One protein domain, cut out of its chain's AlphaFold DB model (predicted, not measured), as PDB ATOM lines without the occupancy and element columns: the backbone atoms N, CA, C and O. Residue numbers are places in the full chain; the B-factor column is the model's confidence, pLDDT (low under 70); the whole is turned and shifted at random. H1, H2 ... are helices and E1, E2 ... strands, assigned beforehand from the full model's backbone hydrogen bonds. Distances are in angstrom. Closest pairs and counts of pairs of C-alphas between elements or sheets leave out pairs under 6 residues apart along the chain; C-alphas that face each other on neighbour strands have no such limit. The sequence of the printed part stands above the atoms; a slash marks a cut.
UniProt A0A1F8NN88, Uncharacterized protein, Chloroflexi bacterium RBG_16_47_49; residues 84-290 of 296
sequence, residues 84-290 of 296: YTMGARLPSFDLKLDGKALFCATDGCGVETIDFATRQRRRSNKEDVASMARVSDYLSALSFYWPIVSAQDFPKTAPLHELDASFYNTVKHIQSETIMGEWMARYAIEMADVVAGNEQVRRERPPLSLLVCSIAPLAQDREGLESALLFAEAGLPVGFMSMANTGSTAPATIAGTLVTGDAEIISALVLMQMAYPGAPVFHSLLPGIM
ATOM      1  N   TYR A  84      41.938 -22.531 -49.000       97.44
ATOM      2  CA  TYR A  84      42.589 -23.064 -47.808       97.44
ATOM      3  C   TYR A  84      41.977 -24.415 -47.425       97.44
ATOM      4  O   TYR A  84      41.025 -24.893 -48.045       97.44
ATOM      5  N   THR A  85      42.565 -25.069 -46.426       97.75
ATOM      6  CA  THR A  85      42.060 -26.336 -45.889       97.75
ATOM      7  C   THR A  85      41.413 -26.086 -44.535       97.75
ATOM      8  O   THR A  85      41.991 -25.394 -43.702       97.75
ATOM      9  N   MET A  86      40.243 -26.676 -44.299       98.06
ATOM     10  CA  MET A  86      39.718 -26.860 -42.947       98.06
ATOM     11  C   MET A  86      40.074 -28.271 -42.501       98.06
ATOM     12  O   MET A  86      39.667 -29.255 -43.121       98.06
ATOM     13  N   GLY A  87      40.903 -28.367 -41.469       98.00
ATOM     14  CA  GLY A  87      41.379 -29.642 -40.960       98.00
ATOM     15  C   GLY A  87      40.288 -30.388 -40.206       98.00
ATOM     16  O   GLY A  87      39.426 -29.794 -39.568       98.00
ATOM     17  N   ALA A  88      40.344 -31.706 -40.247       97.50
ATOM     18  CA  ALA A  88      39.590 -32.575 -39.362       97.50
ATOM     19  C   ALA A  88      40.544 -33.248 -38.363       97.50
ATOM     20  O   ALA A  88      41.770 -33.189 -38.512       97.50
ATOM     21  N   ARG A  89      39.999 -33.941 -37.354       95.25
ATOM     22  CA  ARG A  89      40.831 -34.716 -36.414       95.25
ATOM     23  C   ARG A  89      41.658 -35.773 -37.149       95.25
ATOM     24  O   ARG A  89      42.792 -36.050 -36.770       95.25
ATOM     25  N   LEU A  90      41.096 -36.352 -38.210       94.75
ATOM     26  CA  LEU A  90      41.792 -37.275 -39.102       94.75
ATOM     27  C   LEU A  90      42.022 -36.629 -40.481       94.75
ATOM     28  O   LEU A  90      41.057 -36.153 -41.075       94.75
ATOM     29  N   PRO A  91      43.245 -36.685 -41.053       95.81
ATOM     30  CA  PRO A  91      43.550 -36.068 -42.354       95.81
ATOM     31  C   PRO A  91      42.699 -36.526 -43.535       95.81
ATOM     32  O   PRO A  91      42.503 -35.779 -44.489       95.81
ATOM     33  N   SER A  92      42.157 -37.742 -43.483       96.25
ATOM     34  CA  SER A  92      41.252 -38.255 -44.516       96.25
ATOM     35  C   SER A  92      39.893 -37.542 -44.565       96.25
ATOM     36  O   SER A  92      39.130 -37.786 -45.493       96.25
ATOM     37  N   PHE A  93      39.590 -36.685 -43.584       97.56
ATOM     38  CA  PHE A  93      38.340 -35.929 -43.464       97.56
ATOM     39  C   PHE A  93      38.538 -34.417 -43.617       97.56
ATOM     40  O   PHE A  93      37.612 -33.651 -43.358       97.56
ATOM     41  N   ASP A  94      39.728 -33.974 -44.026       98.06
ATOM     42  CA  ASP A  94      39.982 -32.561 -44.286       98.06
ATOM     43  C   ASP A  94      39.126 -32.032 -45.436       98.06
ATOM     44  O   ASP A  94      38.955 -32.683 -46.473       98.06
ATOM     45  N   LEU A  95      38.660 -30.797 -45.281       98.06
ATOM     46  CA  LEU A  95      37.883 -30.103 -46.295       98.06
ATOM     47  C   LEU A  95      38.802 -29.186 -47.093       98.06
ATOM     48  O   LEU A  95      39.338 -28.204 -46.578       98.06
ATOM     49  N   LYS A  96      38.980 -29.508 -48.372       96.88
ATOM     50  CA  LYS A  96      39.740 -28.679 -49.310       96.88
ATOM     51  C   LYS A  96      38.812 -27.638 -49.914       96.88
ATOM     52  O   LYS A  96      38.037 -27.959 -50.813       96.88
ATOM     53  N   LEU A  97      38.895 -26.400 -49.439       96.75
ATOM     54  CA  LEU A  97      38.123 -25.289 -49.984       96.75
ATOM     55  C   LEU A  97      38.847 -24.741 -51.218       96.75
ATOM     56  O   LEU A  97      39.524 -23.721 -51.152       96.75
ATOM     57  N   ASP A  98      38.744 -25.465 -52.335       95.25
ATOM     58  CA  ASP A  98      39.386 -25.142 -53.620       95.25
ATOM     59  C   ASP A  98      38.391 -24.679 -54.706       95.25
ATOM     60  O   ASP A  98      38.748 -24.544 -55.877       95.25
ATOM     61  N   GLY A  99      37.132 -24.457 -54.314       92.75
ATOM     62  CA  GLY A  99      36.047 -24.015 -55.190       92.75
ATOM     63  C   GLY A  99      35.410 -25.108 -56.053       92.75
ATOM     64  O   GLY A  99      34.547 -24.783 -56.864       92.75
ATOM     65  N   LYS A 100      35.800 -26.385 -55.911       93.25
ATOM     66  CA  LYS A 100      35.268 -27.482 -56.747       93.25
ATOM     67  C   LYS A 100      34.154 -28.295 -56.100       93.25
ATOM     68  O   LYS A 100      33.409 -28.971 -56.804       93.25
ATOM     69  N   ALA A 101      34.076 -28.281 -54.774       94.50
ATOM     70  CA  ALA A 101      33.157 -29.112 -54.014       94.50
ATOM     71  C   ALA A 101      32.379 -28.281 -52.988       94.50
ATOM     72  O   ALA A 101      32.917 -27.357 -52.379       94.50
ATOM     73  N   LEU A 102      31.114 -28.641 -52.797       95.12
ATOM     74  CA  LEU A 102      30.240 -28.140 -51.751       95.12
ATOM     75  C   LEU A 102      30.255 -29.130 -50.582       95.12
ATOM     76  O   LEU A 102      29.964 -30.320 -50.741       95.12
ATOM     77  N   PHE A 103      30.570 -28.613 -49.402       96.62
ATOM     78  CA  PHE A 103      30.583 -29.357 -48.151       96.62
ATOM     79  C   PHE A 103      29.342 -28.989 -47.344       96.62
ATOM     80  O   PHE A 103      29.094 -27.813 -47.085       96.62
ATOM     81  N   CYS A 104      28.557 -29.988 -46.954       96.50
ATOM     82  CA  CYS A 104      27.355 -29.781 -46.151       96.50
ATOM     83  C   CYS A 104      27.644 -30.042 -44.673       96.50
ATOM     84  O   CYS A 104      28.479 -30.882 -44.337       96.50
ATOM     85  N   ALA A 105      26.907 -29.379 -43.795       95.69
ATOM     86  CA  ALA A 105      26.919 -29.649 -42.368       95.69
ATOM     87  C   ALA A 105      25.508 -29.567 -41.804       95.69
ATOM     88  O   ALA A 105      24.547 -29.222 -42.494       95.69
ATOM     89  N   THR A 106      25.411 -29.920 -40.533       95.38
ATOM     90  CA  THR A 106      24.326 -29.458 -39.686       95.38
ATOM     91  C   THR A 106      24.354 -27.932 -39.533       95.38
ATOM     92  O   THR A 106      25.354 -27.291 -39.844       95.38
ATOM     93  N   ASP A 107      23.251 -27.372 -39.049       88.06
ATOM     94  CA  ASP A 107      23.093 -25.953 -38.729       88.06
ATOM     95  C   ASP A 107      22.334 -25.832 -37.398       88.06
ATOM     96  O   ASP A 107      21.487 -26.682 -37.085       88.06
ATOM     97  N   GLY A 108      22.650 -24.802 -36.616       75.69
ATOM     98  CA  GLY A 108      21.915 -24.413 -35.419       75.69
ATOM     99  C   GLY A 108      22.776 -24.139 -34.188       75.69
ATOM    100  O   GLY A 108      23.958 -24.431 -34.151       75.69
ATOM    101  N   CYS A 109      22.114 -23.635 -33.149       84.06
ATOM    102  CA  CYS A 109      22.496 -23.678 -31.734       84.06
ATOM    103  C   CYS A 109      21.217 -23.538 -30.900       84.06
ATOM    104  O   CYS A 109      21.053 -22.647 -30.065       84.06
ATOM    105  N   GLY A 110      20.245 -24.412 -31.174       93.31
ATOM    106  CA  GLY A 110      18.969 -24.409 -30.469       93.31
ATOM    107  C   GLY A 110      19.142 -24.623 -28.962       93.31
ATOM    108  O   GLY A 110      19.963 -25.418 -28.515       93.31
ATOM    109  N   VAL A 111      18.332 -23.947 -28.150       96.12
ATOM    110  CA  VAL A 111      18.319 -24.138 -26.684       96.12
ATOM    111  C   VAL A 111      17.381 -25.269 -26.237       96.12
ATOM    112  O   VAL A 111      17.283 -25.591 -25.049       96.12
ATOM    113  N   GLU A 112      16.665 -25.865 -27.189       96.38
ATOM    114  CA  GLU A 112      15.687 -26.923 -26.984       96.38
ATOM    115  C   GLU A 112      15.770 -27.967 -28.096       96.38
ATOM    116  O   GLU A 112      16.183 -27.684 -29.218       96.38
ATOM    117  N   THR A 113      15.332 -29.179 -27.779       96.06
ATOM    118  CA  THR A 113      15.248 -30.307 -28.705       96.06
ATOM    119  C   THR A 113      13.967 -31.103 -28.458       96.06
ATOM    120  O   THR A 113      13.308 -30.950 -27.423       96.06
ATOM    121  N   ILE A 114      13.607 -31.962 -29.412       96.06
ATOM    122  CA  ILE A 114      12.560 -32.965 -29.231       96.06
ATOM    123  C   ILE A 114      13.219 -34.263 -28.787       96.06
ATOM    124  O   ILE A 114      13.998 -34.868 -29.522       96.06
ATOM    125  N   ASP A 115      12.870 -34.717 -27.590       94.12
ATOM    126  CA  ASP A 115      13.347 -35.989 -27.074       94.12
ATOM    127  C   ASP A 115      12.864 -37.151 -27.959       94.12
ATOM    128  O   ASP A 115      11.669 -37.299 -28.230       94.12
ATOM    129  N   PHE A 116      13.796 -37.985 -28.423       89.56
ATOM    130  CA  PHE A 116      13.495 -39.027 -29.406       89.56
ATOM    131  C   PHE A 116      12.482 -40.063 -28.895       89.56
ATOM    132  O   PHE A 116      11.627 -40.516 -29.661       89.56
ATOM    133  N   ALA A 117      12.558 -40.423 -27.610       94.00
ATOM    134  CA  ALA A 117      11.712 -41.451 -27.016       94.00
ATOM    135  C   ALA A 117      10.333 -40.900 -26.630       94.00
ATOM    136  O   ALA A 117       9.307 -41.482 -26.977       94.00
ATOM    137  N   THR A 118      10.303 -39.767 -25.929       96.62
ATOM    138  CA  THR A 118       9.066 -39.198 -25.368       96.62
ATOM    139  C   THR A 118       8.327 -38.270 -26.331       96.62
ATOM    140  O   THR A 118       7.154 -37.967 -26.108       96.62
ATOM    141  N   ARG A 119       8.995 -37.815 -27.402       96.81
ATOM    142  CA  ARG A 119       8.497 -36.822 -28.372       96.81
ATOM    143  C   ARG A 119       8.134 -35.471 -27.752       96.81
ATOM    144  O   ARG A 119       7.437 -34.678 -28.378       96.81
ATOM    145  N   GLN A 120       8.602 -35.203 -26.534       97.94
ATOM    146  CA  GLN A 120       8.373 -33.940 -25.846       97.94
ATOM    147  C   GLN A 120       9.499 -32.951 -26.138       97.94
ATOM    148  O   GLN A 120      10.669 -33.328 -26.227       97.94
ATOM    149  N   ARG A 121       9.134 -31.671 -26.247       97.81
ATOM    150  CA  ARG A 121      10.096 -30.568 -26.286       97.81
ATOM    151  C   ARG A 121      10.715 -30.395 -24.903       97.81
ATOM    152  O   ARG A 121      10.000 -30.353 -23.905       97.81
ATOM    153  N   ARG A 122      12.039 -30.295 -24.849       97.56
ATOM    154  CA  ARG A 122      12.797 -30.030 -23.623       97.56
ATOM    155  C   ARG A 122      14.020 -29.181 -23.925       97.56
ATOM    156  O   ARG A 122      14.466 -29.131 -25.069       97.56
ATOM    157  N   ARG A 123      14.611 -28.583 -22.889       97.69
ATOM    158  CA  ARG A 123      15.941 -27.974 -23.014       97.69
ATOM    159  C   ARG A 123      16.956 -29.026 -23.460       97.69
ATOM    160  O   ARG A 123      16.889 -30.186 -23.029       97.69
ATOM    161  N   SER A 124      17.852 -28.614 -24.345       97.38
ATOM    162  CA  SER A 124      18.968 -29.439 -24.793       97.38
ATOM    163  C   SER A 124      20.018 -29.595 -23.690       97.38
ATOM    164  O   SER A 124      20.020 -28.865 -22.700       97.38
ATOM    165  N   ASN A 125      20.907 -30.566 -23.834       97.50
ATOM    166  CA  ASN A 125      22.039 -30.796 -22.944       97.50
ATOM    167  C   ASN A 125      23.257 -31.289 -23.741       97.50
ATOM    168  O   ASN A 125      23.168 -31.549 -24.942       97.50
ATOM    169  N   LYS A 126      24.402 -31.439 -23.075       98.00
ATOM    170  CA  LYS A 126      25.644 -31.913 -23.702       98.00
ATOM    171  C   LYS A 126      25.513 -33.279 -24.398       98.00
ATOM    172  O   LYS A 126      26.170 -33.509 -25.412       98.00
ATOM    173  N   GLU A 127      24.672 -34.182 -23.895       97.69
ATOM    174  CA  GLU A 127      24.458 -35.494 -24.522       97.69
ATOM    175  C   GLU A 127      23.687 -35.385 -25.845       97.69
ATOM    176  O   GLU A 127      23.903 -36.192 -26.750       97.69
ATOM    177  N   ASP A 128      22.836 -34.366 -26.005       97.25
ATOM    178  CA  ASP A 128      22.203 -34.077 -27.294       97.25
ATOM    179  C   ASP A 128      23.246 -33.645 -28.333       97.25
ATOM    180  O   ASP A 128      23.209 -34.122 -29.468       97.25
ATOM    181  N   VAL A 129      24.224 -32.823 -27.930       97.75
ATOM    182  CA  VAL A 129      25.370 -32.447 -28.779       97.75
ATOM    183  C   VAL A 129      26.159 -33.693 -29.181       97.75
ATOM    184  O   VAL A 129      26.358 -33.948 -30.365       97.75
ATOM    185  N   ALA A 130      26.535 -34.532 -28.212       98.00
ATOM    186  CA  ALA A 130      27.266 -35.774 -28.469       98.00
ATOM    187  C   ALA A 130      26.495 -36.725 -29.400       98.00
ATOM    188  O   ALA A 130      27.060 -37.302 -30.330       98.00
ATOM    189  N   SER A 131      25.190 -36.879 -29.179       96.50
ATOM    190  CA  SER A 131      24.334 -37.739 -29.997       96.50
ATOM    191  C   SER A 131      24.259 -37.262 -31.440       96.50
ATOM    192  O   SER A 131      24.344 -38.078 -32.356       96.50
ATOM    193  N   MET A 132      24.150 -35.953 -31.653       95.94
ATOM    194  CA  MET A 132      24.074 -35.379 -32.994       95.94
ATOM    195  C   MET A 132      25.430 -35.359 -33.687       95.94
ATOM    196  O   MET A 132      25.482 -35.615 -34.884       95.94
ATOM    197  N   ALA A 133      26.526 -35.184 -32.946       97.31
ATOM    198  CA  ALA A 133      27.873 -35.386 -33.467       97.31
ATOM    199  C   ALA A 133      28.048 -36.811 -34.021       97.31
ATOM    200  O   ALA A 133      28.533 -36.962 -35.135       97.31
ATOM    201  N   ARG A 134      27.561 -37.850 -33.317       97.19
ATOM    202  CA  ARG A 134      27.598 -39.245 -33.810       97.19
ATOM    203  C   ARG A 134      26.753 -39.458 -35.068       97.19
ATOM    204  O   ARG A 134      27.162 -40.193 -35.964       97.19
ATOM    205  N   VAL A 135      25.576 -38.831 -35.144       95.62
ATOM    206  CA  VAL A 135      24.732 -38.875 -36.351       95.62
ATOM    207  C   VAL A 135      25.456 -38.207 -37.521       95.62
ATOM    208  O   VAL A 135      25.556 -38.798 -38.595       95.62
ATOM    209  N   SER A 136      26.009 -37.014 -37.301       96.19
ATOM    210  CA  SER A 136      26.776 -36.283 -38.308       96.19
ATOM    211  C   SER A 136      28.024 -37.034 -38.743       96.19
ATOM    212  O   SER A 136      28.347 -37.033 -39.926       96.19
ATOM    213  N   ASP A 137      28.696 -37.727 -37.827       97.06
ATOM    214  CA  ASP A 137      29.848 -38.572 -38.116       97.06
ATOM    215  C   ASP A 137      29.473 -39.723 -39.066       97.06
ATOM    216  O   ASP A 137      30.088 -39.884 -40.120       97.06
ATOM    217  N   TYR A 138      28.383 -40.437 -38.773       96.38
ATOM    218  CA  TYR A 138      27.901 -41.555 -39.589       96.38
ATOM    219  C   TYR A 138      27.419 -41.150 -40.995       96.38
ATOM    220  O   TYR A 138      27.457 -41.957 -41.921       96.38
ATOM    221  N   LEU A 139      26.947 -39.919 -41.197       96.12
ATOM    222  CA  LEU A 139      26.417 -39.482 -42.491       96.12
ATOM    223  C   LEU A 139      27.538 -38.972 -43.410       96.12
ATOM    224  O   LEU A 139      28.069 -37.885 -43.200       96.12
ATOM    225  N   SER A 140      27.868 -39.713 -44.474       95.56
ATOM    226  CA  SER A 140      28.897 -39.330 -45.468       95.56
ATOM    227  C   SER A 140      28.598 -38.012 -46.195       95.56
ATOM    228  O   SER A 140      29.524 -37.325 -46.625       95.56
ATOM    229  N   ALA A 141      27.316 -37.656 -46.314       95.44
ATOM    230  CA  ALA A 141      26.862 -36.397 -46.902       95.44
ATOM    231  C   ALA A 141      27.160 -35.177 -46.010       95.44
ATOM    232  O   ALA A 141      27.262 -34.060 -46.512       95.44
ATOM    233  N   LEU A 142      27.321 -35.374 -44.696       96.94
ATOM    234  CA  LEU A 142      27.724 -34.320 -43.768       96.94
ATOM    235  C   LEU A 142      29.249 -34.315 -43.660       96.94
ATOM    236  O   LEU A 142      29.871 -35.286 -43.232       96.94
ATOM    237  N   SER A 143      29.855 -33.226 -44.108       97.44
ATOM    238  CA  SER A 143      31.298 -33.059 -44.272       97.44
ATOM    239  C   SER A 143      31.983 -32.508 -43.027       97.44
ATOM    240  O   SER A 143      33.108 -32.890 -42.721       97.44
ATOM    241  N   PHE A 144      31.291 -31.647 -42.286       97.50
ATOM    242  CA  PHE A 144      31.732 -31.113 -41.003       97.50
ATOM    243  C   PHE A 144      30.556 -31.041 -40.034       97.50
ATOM    244  O   PHE A 144      29.401 -31.230 -40.423       97.50
ATOM    245  N   TYR A 145      30.865 -30.816 -38.763       97.94
ATOM    246  CA  TYR A 145      29.875 -30.741 -37.707       97.94
ATOM    247  C   TYR A 145      29.771 -29.328 -37.143       97.94
ATOM    248  O   TYR A 145      30.753 -28.753 -36.682       97.94
ATOM    249  N   TRP A 146      28.549 -28.813 -37.143       96.69
ATOM    250  CA  TRP A 146      28.144 -27.634 -36.392       96.69
ATOM    251  C   TRP A 146      27.162 -28.093 -35.304       96.69
ATOM    252  O   TRP A 146      26.142 -28.709 -35.644       96.69
ATOM    253  N   PRO A 147      27.453 -27.873 -34.008       96.44
ATOM    254  CA  PRO A 147      26.571 -28.263 -32.910       96.44
ATOM    255  C   PRO A 147      25.136 -27.744 -33.056       96.44
ATOM    256  O   PRO A 147      24.888 -26.576 -32.835       96.44
ATOM    257  N   ILE A 148      24.162 -28.612 -33.355       95.44
ATOM    258  CA  ILE A 148      22.775 -28.175 -33.640       95.44
ATOM    259  C   ILE A 148      22.030 -27.571 -32.442       95.44
ATOM    260  O   ILE A 148      20.998 -26.914 -32.595       95.44
ATOM    261  N   VAL A 149      22.500 -27.865 -31.232       96.12
ATOM    262  CA  VAL A 149      21.905 -27.426 -29.973       96.12
ATOM    263  C   VAL A 149      22.994 -27.047 -28.991       96.12
ATOM    264  O   VAL A 149      24.106 -27.563 -29.057       96.12
ATOM    265  N   SER A 150      22.646 -26.189 -28.041       96.50
ATOM    266  CA  SER A 150      23.564 -25.766 -26.996       96.50
ATOM    267  C   SER A 150      23.540 -26.707 -25.784       96.50
ATOM    268  O   SER A 150      22.497 -27.266 -25.425       96.50
ATOM    269  N   ALA A 151      24.678 -26.851 -25.102       97.25
ATOM    270  CA  ALA A 151      24.815 -27.612 -23.859       97.25
ATOM    271  C   ALA A 151      24.234 -26.839 -22.652       97.25
ATOM    272  O   ALA A 151      24.959 -26.330 -21.795       97.25
ATOM    273  N   GLN A 152      22.903 -26.725 -22.579       97.62
ATOM    274  CA  GLN A 152      22.212 -25.873 -21.594       97.62
ATOM    275  C   GLN A 152      22.334 -26.352 -20.135       97.62
ATOM    276  O   GLN A 152      21.979 -25.610 -19.214       97.62
ATOM    277  N   ASP A 153      22.832 -27.568 -19.907       98.00
ATOM    278  CA  ASP A 153      23.228 -28.108 -18.604       98.00
ATOM    279  C   ASP A 153      24.555 -27.518 -18.081       98.00
ATOM    280  O   ASP A 153      24.834 -27.608 -16.885       98.00
ATOM    281  N   PHE A 154      25.316 -26.821 -18.935       97.56
ATOM    282  CA  PHE A 154      26.550 -26.102 -18.594       97.56
ATOM    283  C   PHE A 154      26.490 -24.622 -19.017       97.56
ATOM    284  O   PHE A 154      27.353 -24.147 -19.747       97.56
ATOM    285  N   PRO A 155      25.514 -23.829 -18.544       94.25
ATOM    286  CA  PRO A 155      25.160 -22.537 -19.147       94.25
ATOM    287  C   PRO A 155      26.289 -21.497 -19.187       94.25
ATOM    288  O   PRO A 155      26.276 -20.621 -20.042       94.25
ATOM    289  N   LYS A 156      27.263 -21.563 -18.271       95.00
ATOM    290  CA  LYS A 156      28.393 -20.618 -18.238       95.00
ATOM    291  C   LYS A 156      29.501 -20.957 -19.226       95.00
ATOM    292  O   LYS A 156      30.291 -20.082 -19.535       95.00
ATOM    293  N   THR A 157      29.601 -22.216 -19.640       97.12
ATOM    294  CA  THR A 157      30.713 -22.770 -20.427       97.12
ATOM    295  C   THR A 157      30.200 -23.659 -21.556       97.12
ATOM    296  O   THR A 157      30.937 -24.508 -22.052       97.12
ATOM    297  N   ALA A 158      28.942 -23.470 -21.966       97.50
ATOM    298  CA  ALA A 158      28.265 -24.314 -22.942       97.50
ATOM    299  C   ALA A 158      29.083 -24.493 -24.234       97.50
ATOM    300  O   ALA A 158      29.278 -25.650 -24.598       97.50
ATOM    301  N   PRO A 159      29.710 -23.445 -24.821       97.06
ATOM    302  CA  PRO A 159      30.544 -23.595 -26.018       97.06
ATOM    303  C   PRO A 159      31.703 -24.583 -25.840       97.06
ATOM    304  O   PRO A 159      31.972 -25.412 -26.703       97.06
ATOM    305  N   LEU A 160      32.374 -24.568 -24.685       98.38
ATOM    306  CA  LEU A 160      33.484 -25.488 -24.409       98.38
ATOM    307  C   LEU A 160      32.987 -26.924 -24.196       98.38
ATOM    308  O   LEU A 160      33.639 -27.881 -24.608       98.38
ATOM    309  N   HIS A 161      31.814 -27.091 -23.582       98.44
ATOM    310  CA  HIS A 161      31.179 -28.402 -23.441       98.44
ATOM    311  C   HIS A 161      30.637 -28.933 -24.775       98.44
ATOM    312  O   HIS A 161      30.663 -30.145 -24.989       98.44
ATOM    313  N   GLU A 162      30.186 -28.047 -25.662       98.31
ATOM    314  CA  GLU A 162      29.796 -28.354 -27.036       98.31
ATOM    315  C   GLU A 162      31.012 -28.835 -27.834       98.31
ATOM    316  O   GLU A 162      30.952 -29.913 -28.426       98.31
ATOM    317  N   LEU A 163      32.141 -28.115 -27.780       98.31
ATOM    318  CA  LEU A 163      33.397 -28.543 -28.405       98.31
ATOM    319  C   LEU A 163      33.880 -29.889 -27.864       98.31
ATOM    320  O   LEU A 163      34.233 -30.765 -28.648       98.31
ATOM    321  N   ASP A 164      33.865 -30.080 -26.544       98.38
ATOM    322  CA  ASP A 164      34.272 -31.339 -25.919       98.38
ATOM    323  C   ASP A 164      33.408 -32.499 -26.432       98.38
ATOM    324  O   ASP A 164      33.924 -33.466 -26.993       98.38
ATOM    325  N   ALA A 165      32.079 -32.367 -26.356       98.31
ATOM    326  CA  ALA A 165      31.163 -33.376 -26.879       98.31
ATOM    327  C   ALA A 165      31.393 -33.646 -28.375       98.31
ATOM    328  O   ALA A 165      31.392 -34.804 -28.791       98.31
ATOM    329  N   SER A 166      31.637 -32.601 -29.164       98.06
ATOM    330  CA  SER A 166      31.887 -32.694 -30.601       98.06
ATOM    331  C   SER A 166      33.171 -33.467 -30.901       98.06
ATOM    332  O   SER A 166      33.122 -34.507 -31.558       98.06
ATOM    333  N   PHE A 167      34.314 -33.024 -30.367       97.81
ATOM    334  CA  PHE A 167      35.612 -33.653 -30.622       97.81
ATOM    335  C   PHE A 167      35.658 -35.103 -30.134       97.81
ATOM    336  O   PHE A 167      36.344 -35.923 -30.738       97.81
ATOM    337  N   TYR A 168      34.915 -35.473 -29.087       97.00
ATOM    338  CA  TYR A 168      34.833 -36.874 -28.659       97.00
ATOM    339  C   TYR A 168      33.985 -37.759 -29.582       97.00
ATOM    340  O   TYR A 168      34.231 -38.964 -29.641       97.00
ATOM    341  N   ASN A 169      33.020 -37.198 -30.314       97.75
ATOM    342  CA  ASN A 169      31.980 -37.973 -31.000       97.75
ATOM    343  C   ASN A 169      31.982 -37.848 -32.530       97.75
ATOM    344  O   ASN A 169      31.204 -38.541 -33.180       97.75
ATOM    345  N   THR A 170      32.856 -37.023 -33.110       97.25
ATOM    346  CA  THR A 170      33.108 -37.013 -34.554       97.25
ATOM    347  C   THR A 170      34.595 -36.856 -34.873       97.25
ATOM    348  O   THR A 170      35.351 -36.254 -34.112       97.25
ATOM    349  N   VAL A 171      35.055 -37.436 -35.985       96.62
ATOM    350  CA  VAL A 171      36.416 -37.202 -36.511       96.62
ATOM    351  C   VAL A 171      36.498 -36.022 -37.481       96.62
ATOM    352  O   VAL A 171      37.608 -35.642 -37.849       96.62
ATOM    353  N   LYS A 172      35.354 -35.471 -37.903       97.75
ATOM    354  CA  LYS A 172      35.230 -34.416 -38.919       97.75
ATOM    355  C   LYS A 172      35.602 -33.040 -38.352       97.75
ATOM    356  O   LYS A 172      35.770 -32.887 -37.144       97.75
ATOM    357  N   HIS A 173      35.756 -32.045 -39.229       98.38
ATOM    358  CA  HIS A 173      35.965 -30.649 -38.826       98.38
ATOM    359  C   HIS A 173      34.800 -30.155 -37.955       98.38
ATOM    360  O   HIS A 173      33.656 -30.565 -38.177       98.38
ATOM    361  N   ILE A 174      35.079 -29.269 -36.996       98.44
ATOM    362  CA  ILE A 174      34.055 -28.655 -36.147       98.44
ATOM    363  C   ILE A 174      34.001 -27.155 -36.410       98.44
ATOM    364  O   ILE A 174      35.018 -26.470 -36.371       98.44
ATOM    365  N   GLN A 175      32.795 -26.652 -36.649       98.06
ATOM    366  CA  GLN A 175      32.504 -25.227 -36.709       98.06
ATOM    367  C   GLN A 175      31.673 -24.852 -35.489       98.06
ATOM    368  O   GLN A 175      30.726 -25.555 -35.137       98.06
ATOM    369  N   SER A 176      32.022 -23.746 -34.847       97.06
ATOM    370  CA  SER A 176      31.269 -23.211 -33.719       97.06
ATOM    371  C   SER A 176      30.768 -21.809 -34.026       97.06
ATOM    372  O   SER A 176      31.446 -21.048 -34.709       97.06
ATOM    373  N   GLU A 177      29.620 -21.445 -33.460       94.81
ATOM    374  CA  GLU A 177      29.085 -20.076 -33.500       94.81
ATOM    375  C   GLU A 177      28.889 -19.457 -32.108       94.81
ATOM    376  O   GLU A 177      28.502 -18.304 -31.989       94.81
ATOM    377  N   THR A 178      29.143 -20.208 -31.032       94.25
ATOM    378  CA  THR A 178      28.828 -19.792 -29.651       94.25
ATOM    379  C   THR A 178      30.050 -19.334 -28.851       94.25
ATOM    380  O   THR A 178      29.920 -18.907 -27.703       94.25
ATOM    381  N   ILE A 179      31.254 -19.400 -29.431       97.31
ATOM    382  CA  ILE A 179      32.509 -19.034 -28.758       97.31
ATOM    383  C   ILE A 179      32.644 -17.513 -28.778       97.31
ATOM    384  O   ILE A 179      33.231 -16.930 -29.688       97.31
ATOM    385  N   MET A 180      32.091 -16.876 -27.752       96.69
ATOM    386  CA  MET A 180      32.022 -15.423 -27.622       96.69
ATOM    387  C   MET A 180      32.924 -14.933 -26.486       96.69
ATOM    388  O   MET A 180      32.890 -15.461 -25.371       96.69
ATOM    389  N   GLY A 181      33.747 -13.928 -26.791       97.38
ATOM    390  CA  GLY A 181      34.644 -13.264 -25.856       97.38
ATOM    391  C   GLY A 181      35.998 -13.957 -25.699       97.38
ATOM    392  O   GLY A 181      36.154 -15.171 -25.864       97.38
ATOM    393  N   GLU A 182      37.008 -13.170 -25.312       97.75
ATOM    394  CA  GLU A 182      38.398 -13.637 -25.277       97.75
ATOM    395  C   GLU A 182      38.622 -14.851 -24.365       97.75
ATOM    396  O   GLU A 182      39.444 -15.714 -24.670       97.75
ATOM    397  N   TRP A 183      37.899 -14.934 -23.243       97.56
ATOM    398  CA  TRP A 183      38.045 -16.038 -22.292       97.56
ATOM    399  C   TRP A 183      37.671 -17.379 -22.930       97.56
ATOM    400  O   TRP A 183      38.464 -18.315 -22.884       97.56
ATOM    401  N   MET A 184      36.500 -17.457 -23.575       97.38
ATOM    402  CA  MET A 184      36.053 -18.672 -24.264       97.38
ATOM    403  C   MET A 184      36.973 -19.008 -25.431       97.38
ATOM    404  O   MET A 184      37.354 -20.166 -25.599       97.38
ATOM    405  N   ALA A 185      37.356 -17.994 -26.209       98.50
ATOM    406  CA  ALA A 185      38.190 -18.178 -27.385       98.50
ATOM    407  C   ALA A 185      39.556 -18.785 -27.043       98.50
ATOM    408  O   ALA A 185      39.992 -19.711 -27.722       98.50
ATOM    409  N   ARG A 186      40.206 -18.333 -25.960       98.56
ATOM    410  CA  ARG A 186      41.498 -18.886 -25.520       98.56
ATOM    411  C   ARG A 186      41.403 -20.376 -25.194       98.56
ATOM    412  O   ARG A 186      42.209 -21.149 -25.703       98.56
ATOM    413  N   TYR A 187      40.387 -20.799 -24.440       98.56
ATOM    414  CA  TYR A 187      40.193 -22.224 -24.141       98.56
ATOM    415  C   TYR A 187      39.826 -23.046 -25.379       98.56
ATOM    416  O   TYR A 187      40.304 -24.166 -25.530       98.56
ATOM    417  N   ALA A 188      39.021 -22.504 -26.293       98.62
ATOM    418  CA  ALA A 188      38.716 -23.182 -27.548       98.62
ATOM    419  C   ALA A 188      39.970 -23.391 -28.420       98.62
ATOM    420  O   ALA A 188      40.133 -24.455 -29.018       98.62
ATOM    421  N   ILE A 189      40.879 -22.410 -28.455       98.56
ATOM    422  CA  ILE A 189      42.170 -22.518 -29.148       98.56
ATOM    423  C   ILE A 189      43.054 -23.584 -28.486       98.56
ATOM    424  O   ILE A 189      43.621 -24.412 -29.194       98.56
ATOM    425  N   GLU A 190      43.111 -23.639 -27.151       98.25
ATOM    426  CA  GLU A 190      43.828 -24.704 -26.431       98.25
ATOM    427  C   GLU A 190      43.268 -26.098 -26.763       98.25
ATOM    428  O   GLU A 190      44.023 -27.047 -26.977       98.25
ATOM    429  N   MET A 191      41.942 -26.240 -26.870       98.44
ATOM    430  CA  MET A 191      41.319 -27.494 -27.311       98.44
ATOM    431  C   MET A 191      41.708 -27.839 -28.756       98.44
ATOM    432  O   MET A 191      42.031 -28.994 -29.043       98.44
ATOM    433  N   ALA A 192      41.729 -26.852 -29.657       98.31
ATOM    434  CA  ALA A 192      42.176 -27.042 -31.035       98.31
ATOM    435  C   ALA A 192      43.657 -27.455 -31.116       98.31
ATOM    436  O   ALA A 192      43.998 -28.302 -31.941       98.31
ATOM    437  N   ASP A 193      44.523 -26.933 -30.241       97.50
ATOM    438  CA  ASP A 193      45.927 -27.348 -30.135       97.50
ATOM    439  C   ASP A 193      46.078 -28.804 -29.719       97.50
ATOM    440  O   ASP A 193      46.881 -29.532 -30.303       97.50
ATOM    441  N   VAL A 194      45.283 -29.255 -28.748       97.19
ATOM    442  CA  VAL A 194      45.281 -30.661 -28.327       97.19
ATOM    443  C   VAL A 194      44.849 -31.571 -29.479       97.19
ATOM    444  O   VAL A 194      45.458 -32.619 -29.690       97.19
ATOM    445  N   VAL A 195      43.836 -31.168 -30.254       97.44
ATOM    446  CA  VAL A 195      43.341 -31.946 -31.404       97.44
ATOM    447  C   VAL A 195      44.348 -31.960 -32.558       97.44
ATOM    448  O   VAL A 195      44.553 -33.006 -33.172       97.44
ATOM    449  N   ALA A 196      44.990 -30.827 -32.851       96.56
ATOM    450  CA  ALA A 196      46.012 -30.717 -33.893       96.56
ATOM    451  C   ALA A 196      47.358 -31.348 -33.484       96.56
ATOM    452  O   ALA A 196      48.168 -31.707 -34.339       96.56
ATOM    453  N   GLY A 197      47.615 -31.470 -32.181       95.75
ATOM    454  CA  GLY A 197      48.852 -31.975 -31.587       95.75
ATOM    455  C   GLY A 197      49.959 -30.925 -31.444       95.75
ATOM    456  O   GLY A 197      50.849 -31.105 -30.614       95.75
ATOM    457  N   ASN A 198      49.933 -29.846 -32.234       93.75
ATOM    458  CA  ASN A 198      50.785 -28.663 -32.078       93.75
ATOM    459  C   ASN A 198      50.281 -27.483 -32.934       93.75
ATOM    460  O   ASN A 198      49.473 -27.657 -33.850       93.75
ATOM    461  N   GLU A 199      50.836 -26.294 -32.680       95.94
ATOM    462  CA  GLU A 199      50.494 -25.056 -33.390       95.94
ATOM    463  C   GLU A 199      50.771 -25.114 -34.902       95.94
ATOM    464  O   GLU A 199      49.981 -24.586 -35.684       95.94
ATOM    465  N   GLN A 200      51.866 -25.744 -35.340       96.69
ATOM    466  CA  GLN A 200      52.191 -25.817 -36.768       96.69
ATOM    467  C   GLN A 200      51.094 -26.576 -37.526       96.69
ATOM    468  O   GLN A 200      50.564 -26.075 -38.517       96.69
ATOM    469  N   VAL A 201      50.694 -27.745 -37.017       96.06
ATOM    470  CA  VAL A 201      49.606 -28.540 -37.599       96.06
ATOM    471  C   VAL A 201      48.281 -27.785 -37.519       96.06
ATOM    472  O   VAL A 201      47.530 -27.806 -38.491       96.06
ATOM    473  N   ARG A 202      48.005 -27.069 -36.419       97.25
ATOM    474  CA  ARG A 202      46.799 -26.233 -36.287       97.25
ATOM    475  C   ARG A 202      46.733 -25.171 -37.387       97.25
ATOM    476  O   ARG A 202      45.670 -24.970 -37.956       97.25
ATOM    477  N   ARG A 203      47.845 -24.506 -37.707       97.25
ATOM    478  CA  ARG A 203      47.887 -23.473 -38.759       97.25
ATOM    479  C   ARG A 203      47.786 -24.053 -40.171       97.25
ATOM    480  O   ARG A 203      47.185 -23.431 -41.038       97.25
ATOM    481  N   GLU A 204      48.359 -25.231 -40.416       96.88
ATOM    482  CA  GLU A 204      48.304 -25.896 -41.728       96.88
ATOM    483  C   GLU A 204      46.943 -26.568 -41.997       96.88
ATOM    484  O   GLU A 204      46.464 -26.585 -43.133       96.88
ATOM    485  N   ARG A 205      46.333 -27.155 -40.959       97.12
ATOM    486  CA  ARG A 205      45.109 -27.972 -41.010       97.12
ATOM    487  C   ARG A 205      44.220 -27.678 -39.785       97.12
ATOM    488  O   ARG A 205      44.087 -28.533 -38.906       97.12
ATOM    489  N   PRO A 206      43.605 -26.489 -39.707       98.19
ATOM    490  CA  PRO A 206      42.876 -26.039 -38.521       98.19
ATOM    491  C   PRO A 206      41.651 -26.916 -38.222       98.19
ATOM    492  O   PRO A 206      40.742 -26.971 -39.053       98.19
ATOM    493  N   PRO A 207      41.581 -27.584 -37.051       98.31
ATOM    494  CA  PRO A 207      40.505 -28.526 -36.723       98.31
ATOM    495  C   PRO A 207      39.190 -27.853 -36.305       98.31
ATOM    496  O   PRO A 207      38.179 -28.531 -36.118       98.31
ATOM    497  N   LEU A 208      39.226 -26.532 -36.128       98.69
ATOM    498  CA  LEU A 208      38.152 -25.711 -35.594       98.69
ATOM    499  C   LEU A 208      38.010 -24.443 -36.438       98.69
ATOM    500  O   LEU A 208      39.016 -23.845 -36.822       98.69
ATOM    501  N   SER A 209      36.778 -24.018 -36.685       98.56
ATOM    502  CA  SER A 209      36.454 -22.704 -37.243       98.56
ATOM    503  C   SER A 209      35.408 -21.988 -36.391       98.56
ATOM    504  O   SER A 209      34.688 -22.608 -35.601       98.56
ATOM    505  N   LEU A 210      35.346 -20.667 -36.544       98.44
ATOM    506  CA  LEU A 210      34.373 -19.812 -35.873       98.44
ATOM    507  C   LEU A 210      33.523 -19.078 -36.904       98.44
ATOM    508  O   LEU A 210      34.061 -18.406 -37.780       98.44
ATOM    509  N   LEU A 211      32.204 -19.168 -36.774       97.62
ATOM    510  CA  LEU A 211      31.260 -18.305 -37.474       97.62
ATOM    511  C   LEU A 211      30.719 -17.261 -36.498       97.62
ATOM    512  O   LEU A 211      30.218 -17.611 -35.434       97.62
ATOM    513  N   VAL A 212      30.801 -15.986 -36.860       97.50
ATOM    514  CA  VAL A 212      30.274 -14.879 -36.058       97.50
ATOM    515  C   VAL A 212      29.138 -14.207 -36.813       97.50
ATOM    516  O   VAL A 212      29.299 -13.798 -37.962       97.50
ATOM    517  N   CYS A 213      27.985 -14.063 -36.169       95.94
ATOM    518  CA  CYS A 213      26.876 -13.312 -36.742       95.94
ATOM    519  C   CYS A 213      27.091 -11.803 -36.559       95.94
ATOM    520  O   CYS A 213      27.398 -11.346 -35.456       95.94
ATOM    521  N   SER A 214      26.889 -11.023 -37.622       96.56
ATOM    522  CA  SER A 214      26.711  -9.578 -37.503       96.56
ATOM    523  C   SER A 214      25.372  -9.258 -36.832       96.56
ATOM    524  O   SER A 214      24.454 -10.081 -36.770       96.56
ATOM    525  N   ILE A 215      25.247  -8.030 -36.334       97.00
ATOM    526  CA  ILE A 215      24.002  -7.509 -35.777       97.00
ATOM    527  C   ILE A 215      23.378  -6.590 -36.826       97.00
ATOM    528  O   ILE A 215      23.810  -5.454 -37.015       97.00
ATOM    529  N   ALA A 216      22.353  -7.082 -37.515       95.56
ATOM    530  CA  ALA A 216      21.661  -6.291 -38.522       95.56
ATOM    531  C   ALA A 216      20.727  -5.236 -37.889       95.56
ATOM    532  O   ALA A 216      20.002  -5.559 -36.939       95.56
ATOM    533  N   PRO A 217      20.657  -4.007 -38.433       96.50
ATOM    534  CA  PRO A 217      21.462  -3.488 -39.543       96.50
ATOM    535  C   PRO A 217      22.822  -2.920 -39.105       96.50
ATOM    536  O   PRO A 217      22.900  -2.141 -38.155       96.50
ATOM    537  N   LEU A 218      23.857  -3.182 -39.911       97.88
ATOM    538  CA  LEU A 218      25.132  -2.448 -39.943       97.88
ATOM    539  C   LEU A 218      25.849  -2.346 -38.583       97.88
ATOM    540  O   LEU A 218      26.476  -1.327 -38.276       97.88
ATOM    541  N   ALA A 219      25.788  -3.396 -37.765       98.31
ATOM    542  CA  ALA A 219      26.497  -3.467 -36.496       98.31
ATOM    543  C   ALA A 219      27.235  -4.798 -36.310       98.31
ATOM    544  O   ALA A 219      26.930  -5.812 -36.935       98.31
ATOM    545  N   GLN A 220      28.226  -4.781 -35.424       98.38
ATOM    546  CA  GLN A 220      29.004  -5.953 -35.032       98.38
ATOM    547  C   GLN A 220      28.782  -6.295 -33.564       98.38
ATOM    548  O   GLN A 220      28.532  -5.411 -32.740       98.38
ATOM    549  N   ASP A 221      28.934  -7.575 -33.231       97.69
ATOM    550  CA  ASP A 221      28.984  -8.024 -31.845       97.69
ATOM    551  C   ASP A 221      30.400  -7.865 -31.267       97.69
ATOM    552  O   ASP A 221      31.391  -8.243 -31.894       97.69
ATOM    553  N   ARG A 222      30.516  -7.297 -30.059       98.00
ATOM    554  CA  ARG A 222      31.826  -7.058 -29.426       98.00
ATOM    555  C   ARG A 222      32.550  -8.371 -29.133       98.00
ATOM    556  O   ARG A 222      33.731  -8.495 -29.446       98.00
ATOM    557  N   GLU A 223      31.858  -9.311 -28.497       98.06
ATOM    558  CA  GLU A 223      32.459 -10.562 -28.038       98.06
ATOM    559  C   GLU A 223      32.813 -11.467 -29.223       98.06
ATOM    560  O   GLU A 223      33.866 -12.106 -29.214       98.06
ATOM    561  N   GLY A 224      31.992 -11.447 -30.273       98.19
ATOM    562  CA  GLY A 224      32.254 -12.104 -31.546       98.19
ATOM    563  C   GLY A 224      33.494 -11.566 -32.253       98.19
ATOM    564  O   GLY A 224      34.355 -12.354 -32.643       98.19
ATOM    565  N   LEU A 225      33.651 -10.239 -32.371       98.38
ATOM    566  CA  LEU A 225      34.861  -9.641 -32.958       98.38
ATOM    567  C   LEU A 225      36.126  -9.986 -32.161       98.38
ATOM    568  O   LEU A 225      37.180 -10.248 -32.741       98.38
ATOM    569  N   GLU A 226      36.040  -9.989 -30.835       98.25
ATOM    570  CA  GLU A 226      37.181 -10.294 -29.971       98.25
ATOM    571  C   GLU A 226      37.598 -11.767 -30.062       98.25
ATOM    572  O   GLU A 226      38.796 -12.052 -30.159       98.25
ATOM    573  N   SER A 227      36.637 -12.694 -30.125       98.62
ATOM    574  CA  SER A 227      36.905 -14.103 -30.437       98.62
ATOM    575  C   SER A 227      37.506 -14.276 -31.830       98.62
ATOM    576  O   SER A 227      38.506 -14.975 -31.985       98.62
ATOM    577  N   ALA A 228      36.926 -13.617 -32.836       98.69
ATOM    578  CA  ALA A 228      37.373 -13.669 -34.223       98.69
ATOM    579  C   ALA A 228      38.840 -13.248 -34.377       98.69
ATOM    580  O   ALA A 228      39.613 -13.952 -35.022       98.69
ATOM    581  N   LEU A 229      39.251 -12.154 -33.726       98.81
ATOM    582  CA  LEU A 229      40.645 -11.707 -33.733       98.81
ATOM    583  C   LEU A 229      41.594 -12.775 -33.165       98.81
ATOM    584  O   LEU A 229      42.631 -13.042 -33.764       98.81
ATOM    585  N   LEU A 230      41.236 -13.423 -32.051       98.75
ATOM    586  CA  LEU A 230      42.064 -14.486 -31.464       98.75
ATOM    587  C   LEU A 230      42.116 -15.744 -32.342       98.75
ATOM    588  O   LEU A 230      43.159 -16.388 -32.442       98.75
ATOM    589  N   PHE A 231      41.009 -16.099 -32.996       98.81
ATOM    590  CA  PHE A 231      40.974 -17.228 -33.925       98.81
ATOM    591  C   PHE A 231      41.841 -16.961 -35.159       98.81
ATOM    592  O   PHE A 231      42.663 -17.807 -35.516       98.81
ATOM    593  N   ALA A 232      41.721 -15.770 -35.751       98.69
ATOM    594  CA  ALA A 232      42.547 -15.342 -36.874       98.69
ATOM    595  C   ALA A 232      44.043 -15.350 -36.510       98.69
ATOM    596  O   ALA A 232      44.852 -15.916 -37.248       98.69
ATOM    597  N   GLU A 233      44.409 -14.829 -35.332       98.62
ATOM    598  CA  GLU A 233      45.778 -14.883 -34.797       98.62
ATOM    599  C   GLU A 233      46.310 -16.320 -34.695       98.62
ATOM    600  O   GLU A 233      47.451 -16.616 -35.078       98.62
ATOM    601  N   ALA A 234      45.468 -17.236 -34.211       98.50
ATOM    602  CA  ALA A 234      45.790 -18.648 -34.046       98.50
ATOM    603  C   ALA A 234      45.871 -19.425 -35.376       98.50
ATOM    604  O   ALA A 234      46.351 -20.564 -35.383       98.50
ATOM    605  N   GLY A 235      45.461 -18.820 -36.496       98.19
ATOM    606  CA  GLY A 235      45.373 -19.464 -37.809       98.19
ATOM    607  C   GLY A 235      44.129 -20.338 -37.987       98.19
ATOM    608  O   GLY A 235      44.114 -21.196 -38.867       98.19
ATOM    609  N   LEU A 236      43.105 -20.148 -37.150       98.69
ATOM    610  CA  LEU A 236      41.808 -20.807 -37.292       98.69
ATOM    611  C   LEU A 236      40.913 -19.992 -38.246       98.69
ATOM    612  O   LEU A 236      40.888 -18.765 -38.133       98.69
ATOM    613  N   PRO A 237      40.162 -20.631 -39.165       98.50
ATOM    614  CA  PRO A 237      39.266 -19.927 -40.066       98.50
ATOM    615  C   PRO A 237      38.150 -19.206 -39.320       98.50
ATOM    616  O   PRO A 237      37.520 -19.779 -38.424       98.50
ATOM    617  N   VAL A 238      37.876 -17.971 -39.741       98.38
ATOM    618  CA  VAL A 238      36.785 -17.162 -39.191       98.38
ATOM    619  C   VAL A 238      35.862 -16.684 -40.296       98.38
ATOM    620  O   VAL A 238      36.293 -16.062 -41.264       98.38
ATOM    621  N   GLY A 239      34.574 -16.940 -40.138       97.81
ATOM    622  CA  GLY A 239      33.548 -16.441 -41.032       97.81
ATOM    623  C   GLY A 239      32.648 -15.441 -40.355       97.81
ATOM    624  O   GLY A 239      32.422 -15.504 -39.148       97.81
ATOM    625  N   PHE A 240      32.098 -14.548 -41.165       98.31
ATOM    626  CA  PHE A 240      31.071 -13.625 -40.719       98.31
ATOM    627  C   PHE A 240      29.786 -13.873 -41.490       98.31
ATOM    628  O   PHE A 240      29.812 -14.053 -42.713       98.31
ATOM    629  N   MET A 241      28.680 -13.908 -40.750       97.00
ATOM    630  CA  MET A 241      27.352 -14.148 -41.285       97.00
ATOM    631  C   MET A 241      26.439 -12.952 -41.074       97.00
ATOM    632  O   MET A 241      26.232 -12.545 -39.935       97.00
ATOM    633  N   SER A 242      25.833 -12.454 -42.151       97.31
ATOM    634  CA  SER A 242      24.696 -11.540 -42.041       97.31
ATOM    635  C   SER A 242      23.380 -12.287 -42.217       97.31
ATOM    636  O   SER A 242      23.192 -13.027 -43.185       97.31
ATOM    637  N   MET A 243      22.461 -12.045 -41.281       94.94
ATOM    638  CA  MET A 243      21.068 -12.507 -41.306       94.94
ATOM    639  C   MET A 243      20.100 -11.329 -41.488       94.94
ATOM    640  O   MET A 243      19.046 -11.246 -40.855       94.94
ATOM    641  N   ALA A 244      20.490 -10.372 -42.330       94.75
ATOM    642  CA  ALA A 244      19.669  -9.235 -42.718       94.75
ATOM    643  C   ALA A 244      18.283  -9.699 -43.214       94.75
ATOM    644  O   ALA A 244      18.181 -10.500 -44.143       94.75
ATOM    645  N   ASN A 245      17.206  -9.207 -42.594       95.75
ATOM    646  CA  ASN A 245      15.842  -9.628 -42.913       95.75
ATOM    647  C   ASN A 245      15.135  -8.561 -43.762       95.75
ATOM    648  O   ASN A 245      14.892  -7.441 -43.295       95.75
ATOM    649  N   THR A 246      14.813  -8.903 -45.013       96.81
ATOM    650  CA  THR A 246      14.185  -7.992 -45.978       96.81
ATOM    651  C   THR A 246      12.877  -7.434 -45.427       96.81
ATOM    652  O   THR A 246      11.946  -8.174 -45.114       96.81
ATOM    653  N   GLY A 247      12.798  -6.104 -45.343       94.38
ATOM    654  CA  GLY A 247      11.622  -5.389 -44.842       94.38
ATOM    655  C   GLY A 247      11.544  -5.263 -43.318       94.38
ATOM    656  O   GLY A 247      10.601  -4.645 -42.831       94.38
ATOM    657  N   SER A 248      12.520  -5.800 -42.581       94.81
ATOM    658  CA  SER A 248      12.623  -5.689 -41.123       94.81
ATOM    659  C   SER A 248      13.948  -5.033 -40.724       94.81
ATOM    660  O   SER A 248      14.031  -3.808 -40.632       94.81
ATOM    661  N   THR A 249      15.011  -5.821 -40.560       95.75
ATOM    662  CA  THR A 249      16.363  -5.336 -40.236       95.75
ATOM    663  C   THR A 249      17.162  -4.927 -41.472       95.75
ATOM    664  O   THR A 249      18.316  -4.534 -41.354       95.75
ATOM    665  N   ALA A 250      16.555  -4.988 -42.657       96.12
ATOM    666  CA  ALA A 250      17.124  -4.551 -43.923       96.12
ATOM    667  C   ALA A 250      16.057  -3.873 -44.804       96.12
ATOM    668  O   ALA A 250      14.855  -4.036 -44.555       96.12
ATOM    669  N   PRO A 251      16.452  -3.125 -45.853       96.06
ATOM    670  CA  PRO A 251      15.501  -2.508 -46.773       96.06
ATOM    671  C   PRO A 251      14.491  -3.511 -47.346       96.06
ATOM    672  O   PRO A 251      14.798  -4.683 -47.542       96.06
ATOM    673  N   ALA A 252      13.292  -3.044 -47.701       95.69
ATOM    674  CA  ALA A 252      12.230  -3.879 -48.279       95.69
ATOM    675  C   ALA A 252      12.498  -4.338 -49.733       95.69
ATOM    676  O   ALA A 252      11.590  -4.799 -50.421       95.69
ATOM    677  N   THR A 253      13.731  -4.193 -50.225       95.94
ATOM    678  CA  THR A 253      14.168  -4.663 -51.542       95.94
ATOM    679  C   THR A 253      15.251  -5.726 -51.381       95.94
ATOM    680  O   THR A 253      16.110  -5.627 -50.502       95.94
ATOM    681  N   ILE A 254      15.240  -6.731 -52.262       94.62
ATOM    682  CA  ILE A 254      16.245  -7.805 -52.257       94.62
ATOM    683  C   ILE A 254      17.643  -7.214 -52.468       94.62
ATOM    684  O   ILE A 254      18.539  -7.474 -51.677       94.62
ATOM    685  N   ALA A 255      17.819  -6.348 -53.473       96.12
ATOM    686  CA  ALA A 255      19.109  -5.712 -53.744       96.12
ATOM    687  C   ALA A 255      19.619  -4.884 -52.551       96.12
ATOM    688  O   ALA A 255      20.786  -4.997 -52.193       96.12
ATOM    689  N   GLY A 256      18.740  -4.114 -51.894       97.25
ATOM    690  CA  GLY A 256      19.090  -3.346 -50.697       97.25
ATOM    691  C   GLY A 256      19.488  -4.236 -49.517       97.25
ATOM    692  O   GLY A 256      20.419  -3.908 -48.786       97.25
ATOM    693  N   THR A 257      18.824  -5.383 -49.361       97.44
ATOM    694  CA  THR A 257      19.181  -6.390 -48.352       97.44
ATOM    695  C   THR A 257      20.554  -6.994 -48.637       97.44
ATOM    696  O   THR A 257      21.379  -7.054 -47.729       97.44
ATOM    697  N   LEU A 258      20.822  -7.371 -49.894       97.00
ATOM    698  CA  LEU A 258      22.103  -7.949 -50.303       97.00
ATOM    699  C   LEU A 258      23.271  -7.011 -49.983       97.00
ATOM    700  O   LEU A 258      24.200  -7.434 -49.307       97.00
ATOM    701  N   VAL A 259      23.207  -5.743 -50.398       98.06
ATOM    702  CA  VAL A 259      24.317  -4.790 -50.183       98.06
ATOM    703  C   VAL A 259      24.484  -4.390 -48.713       98.06
ATOM    704  O   VAL A 259      25.595  -4.119 -48.271       98.06
ATOM    705  N   THR A 260      23.397  -4.388 -47.931       98.12
ATOM    706  CA  THR A 260      23.460  -4.116 -46.482       98.12
ATOM    707  C   THR A 260      24.131  -5.273 -45.747       98.12
ATOM    708  O   THR A 260      25.058  -5.051 -44.970       98.12
ATOM    709  N   GLY A 261      23.700  -6.509 -46.020       98.12
ATOM    710  CA  GLY A 261      24.300  -7.693 -45.409       98.12
ATOM    711  C   GLY A 261      25.743  -7.912 -45.860       98.12
ATOM    712  O   GLY A 261      26.598  -8.262 -45.052       98.12
ATOM    713  N   ASP A 262      26.050  -7.624 -47.125       98.38
ATOM    714  CA  ASP A 262      27.420  -7.650 -47.634       98.38
ATOM    715  C   ASP A 262      28.307  -6.617 -46.919       98.38
ATOM    716  O   ASP A 262      29.403  -6.958 -46.486       98.38
ATOM    717  N   ALA A 263      27.822  -5.390 -46.682       98.56
ATOM    718  CA  ALA A 263      28.564  -4.383 -45.920       98.56
ATOM    719  C   ALA A 263      28.865  -4.841 -44.480       98.56
ATOM    720  O   ALA A 263      29.983  -4.657 -43.990       98.56
ATOM    721  N   GLU A 264      27.911  -5.487 -43.809       98.44
ATOM    722  CA  GLU A 264      28.139  -6.075 -42.485       98.44
ATOM    723  C   GLU A 264      29.271  -7.106 -42.513       98.44
ATOM    724  O   GLU A 264      30.228  -6.989 -41.745       98.44
ATOM    725  N   ILE A 265      29.207  -8.075 -43.429       98.62
ATOM    726  CA  ILE A 265      30.196  -9.155 -43.522       98.62
ATOM    727  C   ILE A 265      31.569  -8.588 -43.889       98.62
ATOM    728  O   ILE A 265      32.555  -8.822 -43.188       98.62
ATOM    729  N   ILE A 266      31.636  -7.797 -44.964       98.62
ATOM    730  CA  ILE A 266      32.885  -7.254 -45.504       98.62
ATOM    731  C   ILE A 266      33.609  -6.387 -44.479       98.62
ATOM    732  O   ILE A 266      34.830  -6.490 -44.371       98.62
ATOM    733  N   SER A 267      32.893  -5.588 -43.682       98.56
ATOM    734  CA  SER A 267      33.532  -4.773 -42.642       98.56
ATOM    735  C   SER A 267      34.336  -5.609 -41.642       98.56
ATOM    736  O   SER A 267      35.465  -5.254 -41.305       98.56
ATOM    737  N   ALA A 268      33.803  -6.760 -41.232       98.56
ATOM    738  CA  ALA A 268      34.476  -7.653 -40.306       98.56
ATOM    739  C   ALA A 268      35.596  -8.462 -40.975       98.56
ATOM    740  O   ALA A 268      36.651  -8.664 -40.376       98.56
ATOM    741  N   LEU A 269      35.426  -8.871 -42.238       98.75
ATOM    742  CA  LEU A 269      36.505  -9.521 -42.993       98.75
ATOM    743  C   LEU A 269      37.703  -8.587 -43.190       98.75
ATOM    744  O   LEU A 269      38.849  -9.018 -43.054       98.75
ATOM    745  N   VAL A 270      37.443  -7.303 -43.449       98.75
ATOM    746  CA  VAL A 270      38.468  -6.257 -43.511       98.75
ATOM    747  C   VAL A 270      39.231  -6.170 -42.190       98.75
ATOM    748  O   VAL A 270      40.458  -6.141 -42.224       98.75
ATOM    749  N   LEU A 271      38.550  -6.216 -41.038       98.81
ATOM    750  CA  LEU A 271      39.223  -6.240 -39.733       98.81
ATOM    751  C   LEU A 271      40.186  -7.416 -39.603       98.81
ATOM    752  O   LEU A 271      41.318  -7.228 -39.164       98.81
ATOM    753  N   MET A 272      39.740  -8.619 -39.979       98.81
ATOM    754  CA  MET A 272      40.571  -9.821 -39.884       98.81
ATOM    755  C   MET A 272      41.835  -9.672 -40.727       98.81
ATOM    756  O   MET A 272      42.921  -9.977 -40.246       98.81
ATOM    757  N   GLN A 273      41.708  -9.155 -41.952       98.81
ATOM    758  CA  GLN A 273      42.857  -8.968 -42.838       98.81
ATOM    759  C   GLN A 273      43.741  -7.773 -42.467       98.81
ATOM    760  O   GLN A 273      44.920  -7.786 -42.797       98.81
ATOM    761  N   MET A 274      43.213  -6.756 -41.781       98.69
ATOM    762  CA  MET A 274      44.021  -5.673 -41.207       98.69
ATOM    763  C   MET A 274      44.842  -6.167 -40.013       98.69
ATOM    764  O   MET A 274      46.030  -5.888 -39.922       98.69
ATOM    765  N   ALA A 275      44.216  -6.921 -39.108       98.69
ATOM    766  CA  ALA A 275      44.880  -7.430 -37.913       98.69
ATOM    767  C   ALA A 275      45.880  -8.551 -38.236       98.69
ATOM    768  O   ALA A 275      46.992  -8.572 -37.711       98.69
ATOM    769  N   TYR A 276      45.477  -9.478 -39.108       98.62
ATOM    770  CA  TYR A 276      46.223 -10.688 -39.444       98.62
ATOM    771  C   TYR A 276      46.129 -10.969 -40.956       98.62
ATOM    772  O   TYR A 276      45.361 -11.837 -41.382       98.62
ATOM    773  N   PRO A 277      46.903 -10.247 -41.791       98.62
ATOM    774  CA  PRO A 277      46.917 -10.453 -43.238       98.62
ATOM    775  C   PRO A 277      47.175 -11.921 -43.606       98.62
ATOM    776  O   PRO A 277      48.150 -12.522 -43.151       98.62
ATOM    777  N   GLY A 278      46.310 -12.503 -44.440       98.38
ATOM    778  CA  GLY A 278      46.397 -13.911 -44.834       98.38
ATOM    779  C   GLY A 278      45.639 -14.879 -43.925       98.38
ATOM    780  O   GLY A 278      45.602 -16.073 -44.229       98.38
ATOM    781  N   ALA A 279      45.002 -14.401 -42.848       98.44
ATOM    782  CA  ALA A 279      44.126 -15.232 -42.028       98.44
ATOM    783  C   ALA A 279      42.999 -15.842 -42.889       98.44
ATOM    784  O   ALA A 279      42.387 -15.118 -43.686       98.44
ATOM    785  N   PRO A 280      42.694 -17.148 -42.758       98.31
ATOM    786  CA  PRO A 280      41.602 -17.764 -43.498       98.31
ATOM    787  C   PRO A 280      40.258 -17.178 -43.072       98.31
ATOM    788  O   PRO A 280      39.902 -17.209 -41.894       98.31
ATOM    789  N   VAL A 281      39.504 -16.662 -44.039       98.50
ATOM    790  CA  VAL A 281      38.180 -16.090 -43.795       98.50
ATOM    791  C   VAL A 281      37.128 -16.639 -44.748       98.50
ATOM    792  O   VAL A 281      37.457 -17.123 -45.833       98.50
ATOM    793  N   PHE A 282      35.856 -16.568 -44.359       97.31
ATOM    794  CA  PHE A 282      34.736 -16.894 -45.242       97.31
ATOM    795  C   PHE A 282      33.554 -15.932 -45.089       97.31
ATOM    796  O   PHE A 282      33.339 -15.316 -44.048       97.31
ATOM    797  N   HIS A 283      32.804 -15.786 -46.178       97.44
ATOM    798  CA  HIS A 283      31.654 -14.895 -46.305       97.44
ATOM    799  C   HIS A 283      30.375 -15.733 -46.289       97.44
ATOM    800  O   HIS A 283      30.282 -16.707 -47.037       97.44
ATOM    801  N   SER A 284      29.421 -15.384 -45.424       96.00
ATOM    802  CA  SER A 284      28.128 -16.063 -45.329       96.00
ATOM    803  C   SER A 284      26.992 -15.047 -45.334       96.00
ATOM    804  O   SER A 284      26.897 -14.197 -44.455       96.00
ATOM    805  N   LEU A 285      26.097 -15.130 -46.312       95.69
ATOM    806  CA  LEU A 285      24.915 -14.276 -46.381       95.69
ATOM    807  C   LEU A 285      23.670 -15.158 -46.358       95.69
ATOM    808  O   LEU A 285      23.432 -15.916 -47.300       95.69
ATOM    809  N   LEU A 286      22.881 -15.047 -45.289       93.38
ATOM    810  CA  LEU A 286      21.684 -15.854 -45.065       93.38
ATOM    811  C   LEU A 286      20.478 -14.945 -44.780       93.38
ATOM    812  O   LEU A 286      20.025 -14.842 -43.640       93.38
ATOM    813  N   PRO A 287      19.973 -14.223 -45.798       93.00
ATOM    814  CA  PRO A 287      18.933 -13.237 -45.589       93.00
ATOM    815  C   PRO A 287      17.586 -13.911 -45.322       93.00
ATOM    816  O   PRO A 287      17.208 -14.880 -45.986       93.00
ATOM    817  N   GLY A 288      16.841 -13.354 -44.372       93.50
ATOM    818  CA  GLY A 288      15.429 -13.668 -44.166       93.50
ATOM    819  C   GLY A 288      14.530 -12.788 -45.035       93.50
ATOM    820  O   GLY A 288      14.956 -11.743 -45.534       93.50
ATOM    821  N   ILE A 289      13.268 -13.187 -45.189       94.44
ATOM    822  CA  ILE A 289      12.224 -12.325 -45.749       94.44
ATOM    823  C   ILE A 289      11.064 -12.303 -44.766       94.44
ATOM    824  O   ILE A 289      10.430 -13.335 -44.551       94.44
ATOM    825  N   MET A 290      10.771 -11.125 -44.218       93.88
ATOM    826  CA  MET A 290       9.642 -10.939 -43.320       93.88
ATOM    827  C   MET A 290       8.346 -10.996 -44.124       93.88
ATOM    828  O   MET A 290       8.166 -10.264 -45.103       93.88
TER     829      MET A 290
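This is residues 84 to 290 of the 296 residues of an uncharacterized protein of Chloroflexi bacterium RBG_16_47_49 (UniProt A0A1F8NN88). The domain is like half of a barrel: five parallel strands, E5 to E9, form a strongly curled sheet, and H1, H2, H3, H5 and H6 follow one another round the outside of the curl. The small hairpin of E1 and E2 sits by the first residues of E5 and E6, at the end of the sheet where these strands begin, while the hairpin of E3 and E4 lies far out, past the first residues of H1. The printed part has 207 residues with six named helices and nine named strands, in the order E1 E2 E3 E4 H1 E5 H2 E6 H3 H4 E7 H5 E8 H6 E9; the class is mixed, helices and strands. It is compact, with a radius of gyration of the C-alphas of 17.0 A and spans of 46 by 43 by 36 A.

E1, residues 84 to 86, and E2, residues 95 to 97, form an antiparallel hairpin, with N 86 and O 95 within hydrogen-bond range at 2.9 A. E3, residues 112 to 114, and E4, residues 121 to 123, form another, with N 113 and O 122 at 2.8 A. H1, residues 126 to 138, only grazes the large sheet, with its residues 132 to 137. That sheet, strongly twisted, runs E5, residues 142 to 145; E6, residues 173 to 176; E7, residues 208 to 213; E8, residues 238 to 242; and E9, residues 281 to 285. Its neighbours are parallel: N 145 and O 173 are 2.9 A apart, N 211 and O 176 2.9 A, N 239 and O 210 2.8 A, and N 284 and O 240 3.0 A. Residues 104 to 105 pair with residues 142 to 144 of E5, parallel. The C-alphas of Met 86 and His 173 are the closest of E1 and E6, at 6.7 A. H2, residues 158 to 169, touches H1 at a steep tilt of 38 degrees, the same way, closest at the C-alphas of Ala 130 and Ala 165, 4.8 A. H3, residues 182 to 196, touches H2 at a shallow tilt of 10 degrees, closest at Leu 160 and Ala 188, whose C-alphas are 6.5 A apart. H4, residues 199 to 204, is not on the sheet and touches H3 only at the corner. H5, residues 222 to 234, touches H3 at a shallow tilt of 31 degrees, with the C-alphas of Ala 185 and Ser 227 at 5.3 A; its height over the sheet is 9.0 A. H6, residues 254 to 275, lies over E8 and E9 at a height of 8.0 A and runs along the strands, at 16 degrees to E8 on the local plane. With its residues 268 to 275 alone it touches H5, closest at the C-alphas of Leu 229 and Met 272, 6.4 A. H2, H3, H5 and H6 are on one face of the sheet, which gives two layers, one of strands and one of helices. Four strand-helix-strand units, parallel neighbours joined through helices, have right-handed crossovers: E5, H2, E6; E6, H3 H4, E7; E7, H5, E8; and E8, H6, E9. Every O i to N i+4 pair is within hydrogen-bond range in H1, H2, H4 and H5; H3 has 10 of 11 and H6 17 of 18.

E1 begins at C-alpha 84, (42.589, -23.064, -47.808). H1 and H5 each measure 18.7 A from first to last C-alpha, H2 16.3 A, H3 20.6 A and E7 16.8 A. H6, the longest helix, measures 32.0 A and begins at C-alpha 254, (16.245, -7.805, -52.257). E9 ends at C-alpha 285, (24.915, -14.276, -46.381).

The two C-alphas farthest apart, those of Thr 118 and Met 274, are 51.0 A apart. The links E2 to E3, E5 to H2 and E8 to H6 are long. The printed part has no cut, its mean pLDDT is 96.8, and no printed residue is under 70.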